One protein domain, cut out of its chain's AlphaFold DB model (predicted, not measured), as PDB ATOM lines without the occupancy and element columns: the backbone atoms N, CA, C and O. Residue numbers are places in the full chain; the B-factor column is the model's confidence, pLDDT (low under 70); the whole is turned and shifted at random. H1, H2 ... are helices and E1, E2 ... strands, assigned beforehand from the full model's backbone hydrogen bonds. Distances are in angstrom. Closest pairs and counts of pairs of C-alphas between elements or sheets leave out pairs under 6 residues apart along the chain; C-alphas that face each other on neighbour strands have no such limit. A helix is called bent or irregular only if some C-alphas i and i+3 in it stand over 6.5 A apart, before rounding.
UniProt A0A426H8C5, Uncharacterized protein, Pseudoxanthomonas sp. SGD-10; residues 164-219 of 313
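What this domain is: This is residues 164 to 219 of the 313 residues of an uncharacterized protein of Pseudoxanthomonas sp. SGD-10 (UniProt A0A426H8C5). With little regular structure, this is two short helices, H1 and H2, crossing nearly at right angles, between a small strand hairpin, E1 and E2, at one end and a long loop, residues 185 to 207, that reaches out to the other end and returns. The printed part has 56 residues, 22 in named elements, in the order E1, E2, H1, H2; the class is mixed. It is compact, with a radius of gyration of the C-alphas of 11.4 A and spans of 34 by 23 by 14 A.

How they stand to each other: E1, residues 165 to 167, and E2, residues 173 to 175, form an antiparallel hairpin at 138 degrees, with N 166 and O 174 2.8 A apart, within hydrogen-bond range. H1, residues 178 to 184, touches H2, residues 208 to 216, about perpendicular at 83 degrees; their closest C-alphas, of Ile 181 and Ala 212, are 5.0 A apart. E1 and H2 are only just apart, closest 8.0 A. Every O i to N i+4 pair is within hydrogen-bond range in H2, but 1 of 3 in H1, beside 2 of 4 O i to N i+3 pairs.

Where its parts are: E1 begins at C-alpha 165 (-9.585, -26.104, -40.000); E1 and E2 each measure 7.0 A. H1, 10.7 A, is only just irregular: C-alphas 180 and 183 are 6.8 A apart. H2, 12.5 A, ends at C-alpha 216 (-11.312, -33.926, -51.843).

The domain as a whole: The C-alphas farthest apart, of Gly 171 and Gln 189, are 34.4 A apart. The printed part has no cut; the H1 to H2 link is long, and residue 192 is under pLDDT 70.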
ATOM      1  N   PRO A 164     -10.438 -26.538 -44.828       88.25
ATOM      2  CA  PRO A 164     -11.016 -26.562 -43.492       88.25
ATOM      3  C   PRO A 164      -9.951 -26.403 -42.402       88.25
ATOM      4  O   PRO A 164      -8.780 -26.746 -42.582       88.25
ATOM      5  N   GLU A 165     -10.380 -25.968 -41.219       87.06
ATOM      6  CA  GLU A 165      -9.585 -26.104 -40.000       87.06
ATOM      7  C   GLU A 165      -9.672 -27.530 -39.448       87.06
ATOM      8  O   GLU A 165     -10.760 -28.081 -39.257       87.06
ATOM      9  N   VAL A 166      -8.519 -28.107 -39.132       86.44
ATOM     10  CA  VAL A 166      -8.374 -29.464 -38.602       86.44
ATOM     11  C   VAL A 166      -7.563 -29.454 -37.307       86.44
ATOM     12  O   VAL A 166      -6.758 -28.557 -37.063       86.44
ATOM     13  N   LEU A 167      -7.798 -30.453 -36.456       83.38
ATOM     14  CA  LEU A 167      -7.122 -30.602 -35.168       83.38
ATOM     15  C   LEU A 167      -5.746 -31.262 -35.344       83.38
ATOM     16  O   LEU A 167      -5.649 -32.369 -35.880       83.38
ATOM     17  N   TYR A 168      -4.701 -30.606 -34.845       87.56
ATOM     18  CA  TYR A 168      -3.328 -31.110 -34.844       87.56
ATOM     19  C   TYR A 168      -3.014 -31.876 -33.551       87.56
ATOM     20  O   TYR A 168      -3.752 -31.807 -32.567       87.56
ATOM     21  N   LYS A 169      -1.903 -32.624 -33.540       86.12
ATOM     22  CA  LYS A 169      -1.455 -33.421 -32.380       86.12
ATOM     23  C   LYS A 169      -1.203 -32.598 -31.117       86.12
ATOM     24  O   LYS A 169      -1.293 -33.137 -30.024       86.12
ATOM     25  N   ASP A 170      -0.897 -31.314 -31.261       86.00
ATOM     26  CA  ASP A 170      -0.704 -30.376 -30.149       86.00
ATOM     27  C   ASP A 170      -2.021 -29.807 -29.591       86.00
ATOM     28  O   ASP A 170      -2.002 -28.923 -28.738       86.00
ATOM     29  N   GLY A 171      -3.167 -30.301 -30.066       83.25
ATOM     30  CA  GLY A 171      -4.490 -29.882 -29.614       83.25
ATOM     31  C   GLY A 171      -4.974 -28.569 -30.229       83.25
ATOM     32  O   GLY A 171      -6.093 -28.147 -29.941       83.25
ATOM     33  N   GLN A 172      -4.179 -27.925 -31.089       83.88
ATOM     34  CA  GLN A 172      -4.580 -26.689 -31.751       83.88
ATOM     35  C   GLN A 172      -5.286 -26.974 -33.076       83.88
ATOM     36  O   GLN A 172      -4.915 -27.879 -33.828       83.88
ATOM     37  N   TYR A 173      -6.296 -26.164 -33.385       82.81
ATOM     38  CA  TYR A 173      -6.889 -26.135 -34.716       82.81
ATOM     39  C   TYR A 173      -6.036 -25.258 -35.629       82.81
ATOM     40  O   TYR A 173      -5.690 -24.131 -35.273       82.81
ATOM     41  N   ARG A 174      -5.683 -25.779 -36.804       85.12
ATOM     42  CA  ARG A 174      -5.029 -25.010 -37.870       85.12
ATOM     43  C   ARG A 174      -5.629 -25.400 -39.210       85.12
ATOM     44  O   ARG A 174      -6.221 -26.470 -39.351       85.12
ATOM     45  N   LYS A 175      -5.472 -24.526 -40.196       87.19
ATOM     46  CA  LYS A 175      -5.924 -24.776 -41.561       87.19
ATOM     47  C   LYS A 175      -5.198 -25.982 -42.161       87.19
ATOM     48  O   LYS A 175      -3.989 -26.119 -41.984       87.19
ATOM     49  N   LEU A 176      -5.935 -26.849 -42.853       90.19
ATOM     50  CA  LEU A 176      -5.365 -27.958 -43.615       90.19
ATOM     51  C   LEU A 176      -4.457 -27.386 -44.710       90.19
ATOM     52  O   LEU A 176      -4.904 -26.568 -45.509       90.19
ATOM     53  N   TYR A 177      -3.190 -27.795 -44.753       91.25
ATOM     54  CA  TYR A 177      -2.241 -27.242 -45.717       91.25
ATOM     55  C   TYR A 177      -2.419 -27.860 -47.107       91.25
ATOM     56  O   TYR A 177      -2.723 -29.046 -47.240       91.25
ATOM     57  N   LEU A 178      -2.155 -27.080 -48.163       92.75
ATOM     58  CA  LEU A 178      -2.204 -27.561 -49.551       92.75
ATOM     59  C   LEU A 178      -1.298 -28.782 -49.756       92.75
ATOM     60  O   LEU A 178      -1.679 -29.741 -50.421       92.75
ATOM     61  N   GLN A 179      -0.134 -28.793 -49.110       92.50
ATOM     62  CA  GLN A 179       0.821 -29.898 -49.158       92.50
ATOM     63  C   GLN A 179       0.253 -31.219 -48.610       92.50
ATOM     64  O   GLN A 179       0.786 -32.277 -48.925       92.50
ATOM     65  N   ASN A 180      -0.825 -31.199 -47.814       92.25
ATOM     66  CA  ASN A 180      -1.516 -32.424 -47.400       92.25
ATOM     67  C   ASN A 180      -2.412 -33.008 -48.501       92.25
ATOM     68  O   ASN A 180      -2.718 -34.192 -48.455       92.25
ATOM     69  N   ILE A 181      -2.825 -32.199 -49.477       93.56
ATOM     70  CA  ILE A 181      -3.802 -32.567 -50.509       93.56
ATOM     71  C   ILE A 181      -3.122 -32.849 -51.851       93.56
ATOM     72  O   ILE A 181      -3.495 -33.790 -52.547       93.56
ATOM     73  N   PHE A 182      -2.108 -32.059 -52.212       93.12
ATOM     74  CA  PHE A 182      -1.418 -32.178 -53.499       93.12
ATOM     75  C   PHE A 182      -0.792 -33.546 -53.822       93.12
ATOM     76  O   PHE A 182      -0.735 -33.864 -55.010       93.12
ATOM     77  N   PRO A 183      -0.406 -34.392 -52.848       92.31
ATOM     78  CA  PRO A 183      -0.024 -35.781 -53.117       92.31
ATOM     79  C   PRO A 183      -1.062 -36.576 -53.914       92.31
ATOM     80  O   PRO A 183      -0.686 -37.393 -54.743       92.31
ATOM     81  N   ALA A 184      -2.358 -36.271 -53.773       91.88
ATOM     82  CA  ALA A 184      -3.411 -36.915 -54.561       91.88
ATOM     83  C   ALA A 184      -3.389 -36.544 -56.059       91.88
ATOM     84  O   ALA A 184      -4.033 -37.206 -56.870       91.88
ATOM     85  N   PHE A 185      -2.677 -35.474 -56.434       91.00
ATOM     86  CA  PHE A 185      -2.556 -34.982 -57.811       91.00
ATOM     87  C   PHE A 185      -1.150 -35.175 -58.396       91.00
ATOM     88  O   PHE A 185      -0.944 -34.938 -59.585       91.00
ATOM     89  N   VAL A 186      -0.174 -35.556 -57.568       89.44
ATOM     90  CA  VAL A 186       1.248 -35.546 -57.909       89.44
ATOM     91  C   VAL A 186       1.888 -36.853 -57.465       89.44
ATOM     92  O   VAL A 186       2.087 -37.088 -56.276       89.44
ATOM     93  N   ILE A 187       2.299 -37.661 -58.442       87.19
ATOM     94  CA  ILE A 187       3.035 -38.906 -58.209       87.19
ATOM     95  C   ILE A 187       4.509 -38.665 -58.542       87.19
ATOM     96  O   ILE A 187       4.873 -38.420 -59.692       87.19
ATOM     97  N   GLU A 188       5.361 -38.699 -57.519       83.31
ATOM     98  CA  GLU A 188       6.812 -38.523 -57.643       83.31
ATOM     99  C   GLU A 188       7.517 -39.871 -57.906       83.31
ATOM    100  O   GLU A 188       7.034 -40.929 -57.510       83.31
ATOM    101  N   GLN A 189       8.664 -39.855 -58.596       79.50
ATOM    102  CA  GLN A 189       9.342 -41.064 -59.076       79.50
ATOM    103  C   GLN A 189       9.909 -41.972 -57.969       79.50
ATOM    104  O   GLN A 189       9.943 -43.185 -58.158       79.50
ATOM    105  N   LYS A 190      10.404 -41.431 -56.855       76.69
ATOM    106  CA  LYS A 190      11.034 -42.210 -55.778       76.69
ATOM    107  C   LYS A 190      10.016 -42.710 -54.761       76.69
ATOM    108  O   LYS A 190      10.036 -43.887 -54.422       76.69
ATOM    109  N   ALA A 191       9.159 -41.820 -54.267       73.44
ATOM    110  CA  ALA A 191       8.231 -42.119 -53.176       73.44
ATOM    111  C   ALA A 191       6.784 -42.333 -53.645       73.44
ATOM    112  O   ALA A 191       6.013 -43.001 -52.967       73.44
ATOM    113  N   GLY A 192       6.392 -41.798 -54.804       69.69
ATOM    114  CA  GLY A 192       4.995 -41.831 -55.255       69.69
ATOM    115  C   GLY A 192       4.479 -43.213 -55.666       69.69
ATOM    116  O   GLY A 192       3.272 -43.404 -55.749       69.69
ATOM    117  N   TRP A 193       5.365 -44.183 -55.907       76.56
ATOM    118  CA  TRP A 193       4.977 -45.544 -56.305       76.56
ATOM    119  C   TRP A 193       4.735 -46.493 -55.131       76.56
ATOM    120  O   TRP A 193       4.186 -47.572 -55.338       76.56
ATOM    121  N   THR A 194       5.148 -46.130 -53.912       79.12
ATOM    122  CA  THR A 194       4.963 -47.000 -52.741       79.12
ATOM    123  C   THR A 194       3.564 -46.891 -52.149       79.12
ATOM    124  O   THR A 194       3.040 -47.884 -51.660       79.12
ATOM    125  N   ASP A 195       2.969 -45.696 -52.182       79.88
ATOM    126  CA  ASP A 195       1.615 -45.427 -51.695       79.88
ATOM    127  C   ASP A 195       1.063 -44.150 -52.357       79.88
ATOM    128  O   ASP A 195       1.822 -43.231 -52.675       79.88
ATOM    129  N   PHE A 196      -0.256 -44.070 -52.550       80.50
ATOM    130  CA  PHE A 196      -0.931 -42.981 -53.268       80.50
ATOM    131  C   PHE A 196      -0.723 -41.610 -52.605       80.50
ATOM    132  O   PHE A 196      -0.636 -40.594 -53.288       80.50
ATOM    133  N   LEU A 197      -0.606 -41.576 -51.274       87.06
ATOM    134  CA  LEU A 197      -0.403 -40.356 -50.484       87.06
ATOM    135  C   LEU A 197       0.963 -40.329 -49.771       87.06
ATOM    136  O   LEU A 197       1.152 -39.605 -48.791       87.06
ATOM    137  N   ALA A 198       1.940 -41.088 -50.283       82.62
ATOM    138  CA  ALA A 198       3.257 -41.257 -49.664       82.62
ATOM    139  C   ALA A 198       4.016 -39.937 -49.440       82.62
ATOM    140  O   ALA A 198       4.764 -39.804 -48.472       82.62
ATOM    141  N   SER A 199       3.822 -38.951 -50.321       85.56
ATOM    142  CA  SER A 199       4.550 -37.679 -50.297       85.56
ATOM    143  C   SER A 199       3.979 -36.642 -49.321       85.56
ATOM    144  O   SER A 199       4.515 -35.536 -49.256       85.56
ATOM    145  N   ILE A 200       2.933 -36.960 -48.535       88.12
ATOM    146  CA  ILE A 200       2.388 -36.012 -47.546       88.12
ATOM    147  C   ILE A 200       3.455 -35.670 -46.485       88.12
ATOM    148  O   ILE A 200       3.816 -36.552 -45.685       88.12
ATOM    149  N   PRO A 201       3.866 -34.389 -46.363       86.38
ATOM    150  CA  PRO A 201       4.833 -33.958 -45.360       86.38
ATOM    151  C   PRO A 201       4.326 -34.147 -43.929       86.38
ATOM    152  O   PRO A 201       3.124 -34.122 -43.641       86.38
ATOM    153  N   TYR A 202       5.258 -34.311 -42.991       85.31
ATOM    154  CA  TYR A 202       4.915 -34.435 -41.581       85.31
ATOM    155  C   TYR A 202       4.678 -33.062 -40.944       85.31
ATOM    156  O   TYR A 202       5.620 -32.326 -40.659       85.31
ATOM    157  N   TYR A 203       3.416 -32.751 -40.649       84.06
ATOM    158  CA  TYR A 203       3.028 -31.543 -39.908       84.06
ATOM    159  C   TYR A 203       2.409 -31.827 -38.548       84.06
ATOM    160  O   TYR A 203       1.662 -31.001 -38.036       84.06
ATOM    161  N   SER A 204       2.658 -33.001 -37.964       85.50
ATOM    162  CA  SER A 204       1.986 -33.410 -36.722       85.50
ATOM    163  C   SER A 204       0.450 -33.352 -36.828       85.50
ATOM    164  O   SER A 204      -0.237 -33.083 -35.846       85.50
ATOM    165  N   LEU A 205      -0.092 -33.595 -38.025       85.62
ATOM    166  CA  LEU A 205      -1.525 -33.729 -38.272       85.62
ATOM    167  C   LEU A 205      -1.952 -35.181 -38.015       85.62
ATOM    168  O   LEU A 205      -1.244 -36.112 -38.407       85.62
ATOM    169  N   ASN A 206      -3.093 -35.371 -37.353       81.25
ATOM    170  CA  ASN A 206      -3.698 -36.692 -37.170       81.25
ATOM    171  C   ASN A 206      -4.430 -37.130 -38.440       81.25
ATOM    172  O   ASN A 206      -5.143 -36.322 -39.038       81.25
ATOM    173  N   ASP A 207      -4.281 -38.405 -38.806       85.25
ATOM    174  CA  ASP A 207      -4.963 -39.042 -39.942       85.25
ATOM    175  C   ASP A 207      -4.865 -38.215 -41.236       85.25
ATOM    176  O   ASP A 207      -5.870 -37.905 -41.879       85.25
ATOM    177  N   LYS A 208      -3.645 -37.781 -41.581       89.38
ATOM    178  CA  LYS A 208      -3.371 -36.824 -42.666       89.38
ATOM    179  C   LYS A 208      -3.960 -37.272 -44.014       89.38
ATOM    180  O   LYS A 208      -4.515 -36.443 -44.732       89.38
ATOM    181  N   GLU A 209      -3.912 -38.568 -44.307       90.00
ATOM    182  CA  GLU A 209      -4.493 -39.197 -45.494       90.00
ATOM    183  C   GLU A 209      -6.019 -39.057 -45.491       90.00
ATOM    184  O   GLU A 209      -6.612 -38.563 -46.450       90.00
ATOM    185  N   THR A 210      -6.653 -39.404 -44.370       89.75
ATOM    186  CA  THR A 210      -8.101 -39.280 -44.179       89.75
ATOM    187  C   THR A 210      -8.555 -37.836 -44.358       89.75
ATOM    188  O   THR A 210      -9.553 -37.600 -45.029       89.75
ATOM    189  N   ARG A 211      -7.820 -36.850 -43.825       88.75
ATOM    190  CA  ARG A 211      -8.169 -35.426 -43.981       88.75
ATOM    191  C   ARG A 211      -8.094 -34.952 -45.425       88.75
ATOM    192  O   ARG A 211      -8.968 -34.199 -45.855       88.75
ATOM    193  N   ALA A 212      -7.085 -35.397 -46.170       91.12
ATOM    194  CA  ALA A 212      -6.965 -35.086 -47.590       91.12
ATOM    195  C   ALA A 212      -8.154 -35.655 -48.380       91.12
ATOM    196  O   ALA A 212      -8.788 -34.932 -49.147       91.12
ATOM    197  N   VAL A 213      -8.506 -36.921 -48.139       91.00
ATOM    198  CA  VAL A 213      -9.640 -37.592 -48.798       91.00
ATOM    199  C   VAL A 213     -10.979 -36.965 -48.402       91.00
ATOM    200  O   VAL A 213     -11.801 -36.699 -49.277       91.00
ATOM    201  N   GLU A 214     -11.194 -36.677 -47.114       89.75
ATOM    202  CA  GLU A 214     -12.394 -35.988 -46.619       89.75
ATOM    203  C   GLU A 214     -12.590 -34.649 -47.338       89.75
ATOM    204  O   GLU A 214     -13.695 -34.348 -47.786       89.75
ATOM    205  N   PHE A 215     -11.520 -33.865 -47.504       90.56
ATOM    206  CA  PHE A 215     -11.586 -32.602 -48.232       90.56
ATOM    207  C   PHE A 215     -11.902 -32.803 -49.722       90.56
ATOM    208  O   PHE A 215     -12.826 -32.178 -50.245       90.56
ATOM    209  N   LEU A 216     -11.170 -33.691 -50.401       91.31
ATOM    210  CA  LEU A 216     -11.312 -33.926 -51.843       91.31
ATOM    211  C   LEU A 216     -12.701 -34.449 -52.224       91.31
ATOM    212  O   LEU A 216     -13.263 -34.024 -53.233       91.31
ATOM    213  N   LEU A 217     -13.265 -35.338 -51.405       90.94
ATOM    214  CA  LEU A 217     -14.592 -35.924 -51.612       90.94
ATOM    215  C   LEU A 217     -15.721 -35.116 -50.959       90.94
ATOM    216  O   LEU A 217     -16.882 -35.509 -51.055       90.94
ATOM    217  N   LYS A 218     -15.399 -33.980 -50.322       87.38
ATOM    218  CA  LYS A 218     -16.345 -33.111 -49.605       87.38
ATOM    219  C   LYS A 218     -17.155 -33.854 -48.536       87.38
ATOM    220  O   LYS A 218     -18.365 -33.671 -48.416       87.38
ATOM    221  N   PHE A 219     -16.490 -34.691 -47.747       85.44
ATOM    222  CA  PHE A 219     -17.104 -35.331 -46.591       85.44
ATOM    223  C   PHE A 219     -17.226 -34.357 -45.415       85.44
ATOM    224  O   PHE A 219     -16.282 -33.681 -45.018       85.44
TER     225      PHE A 219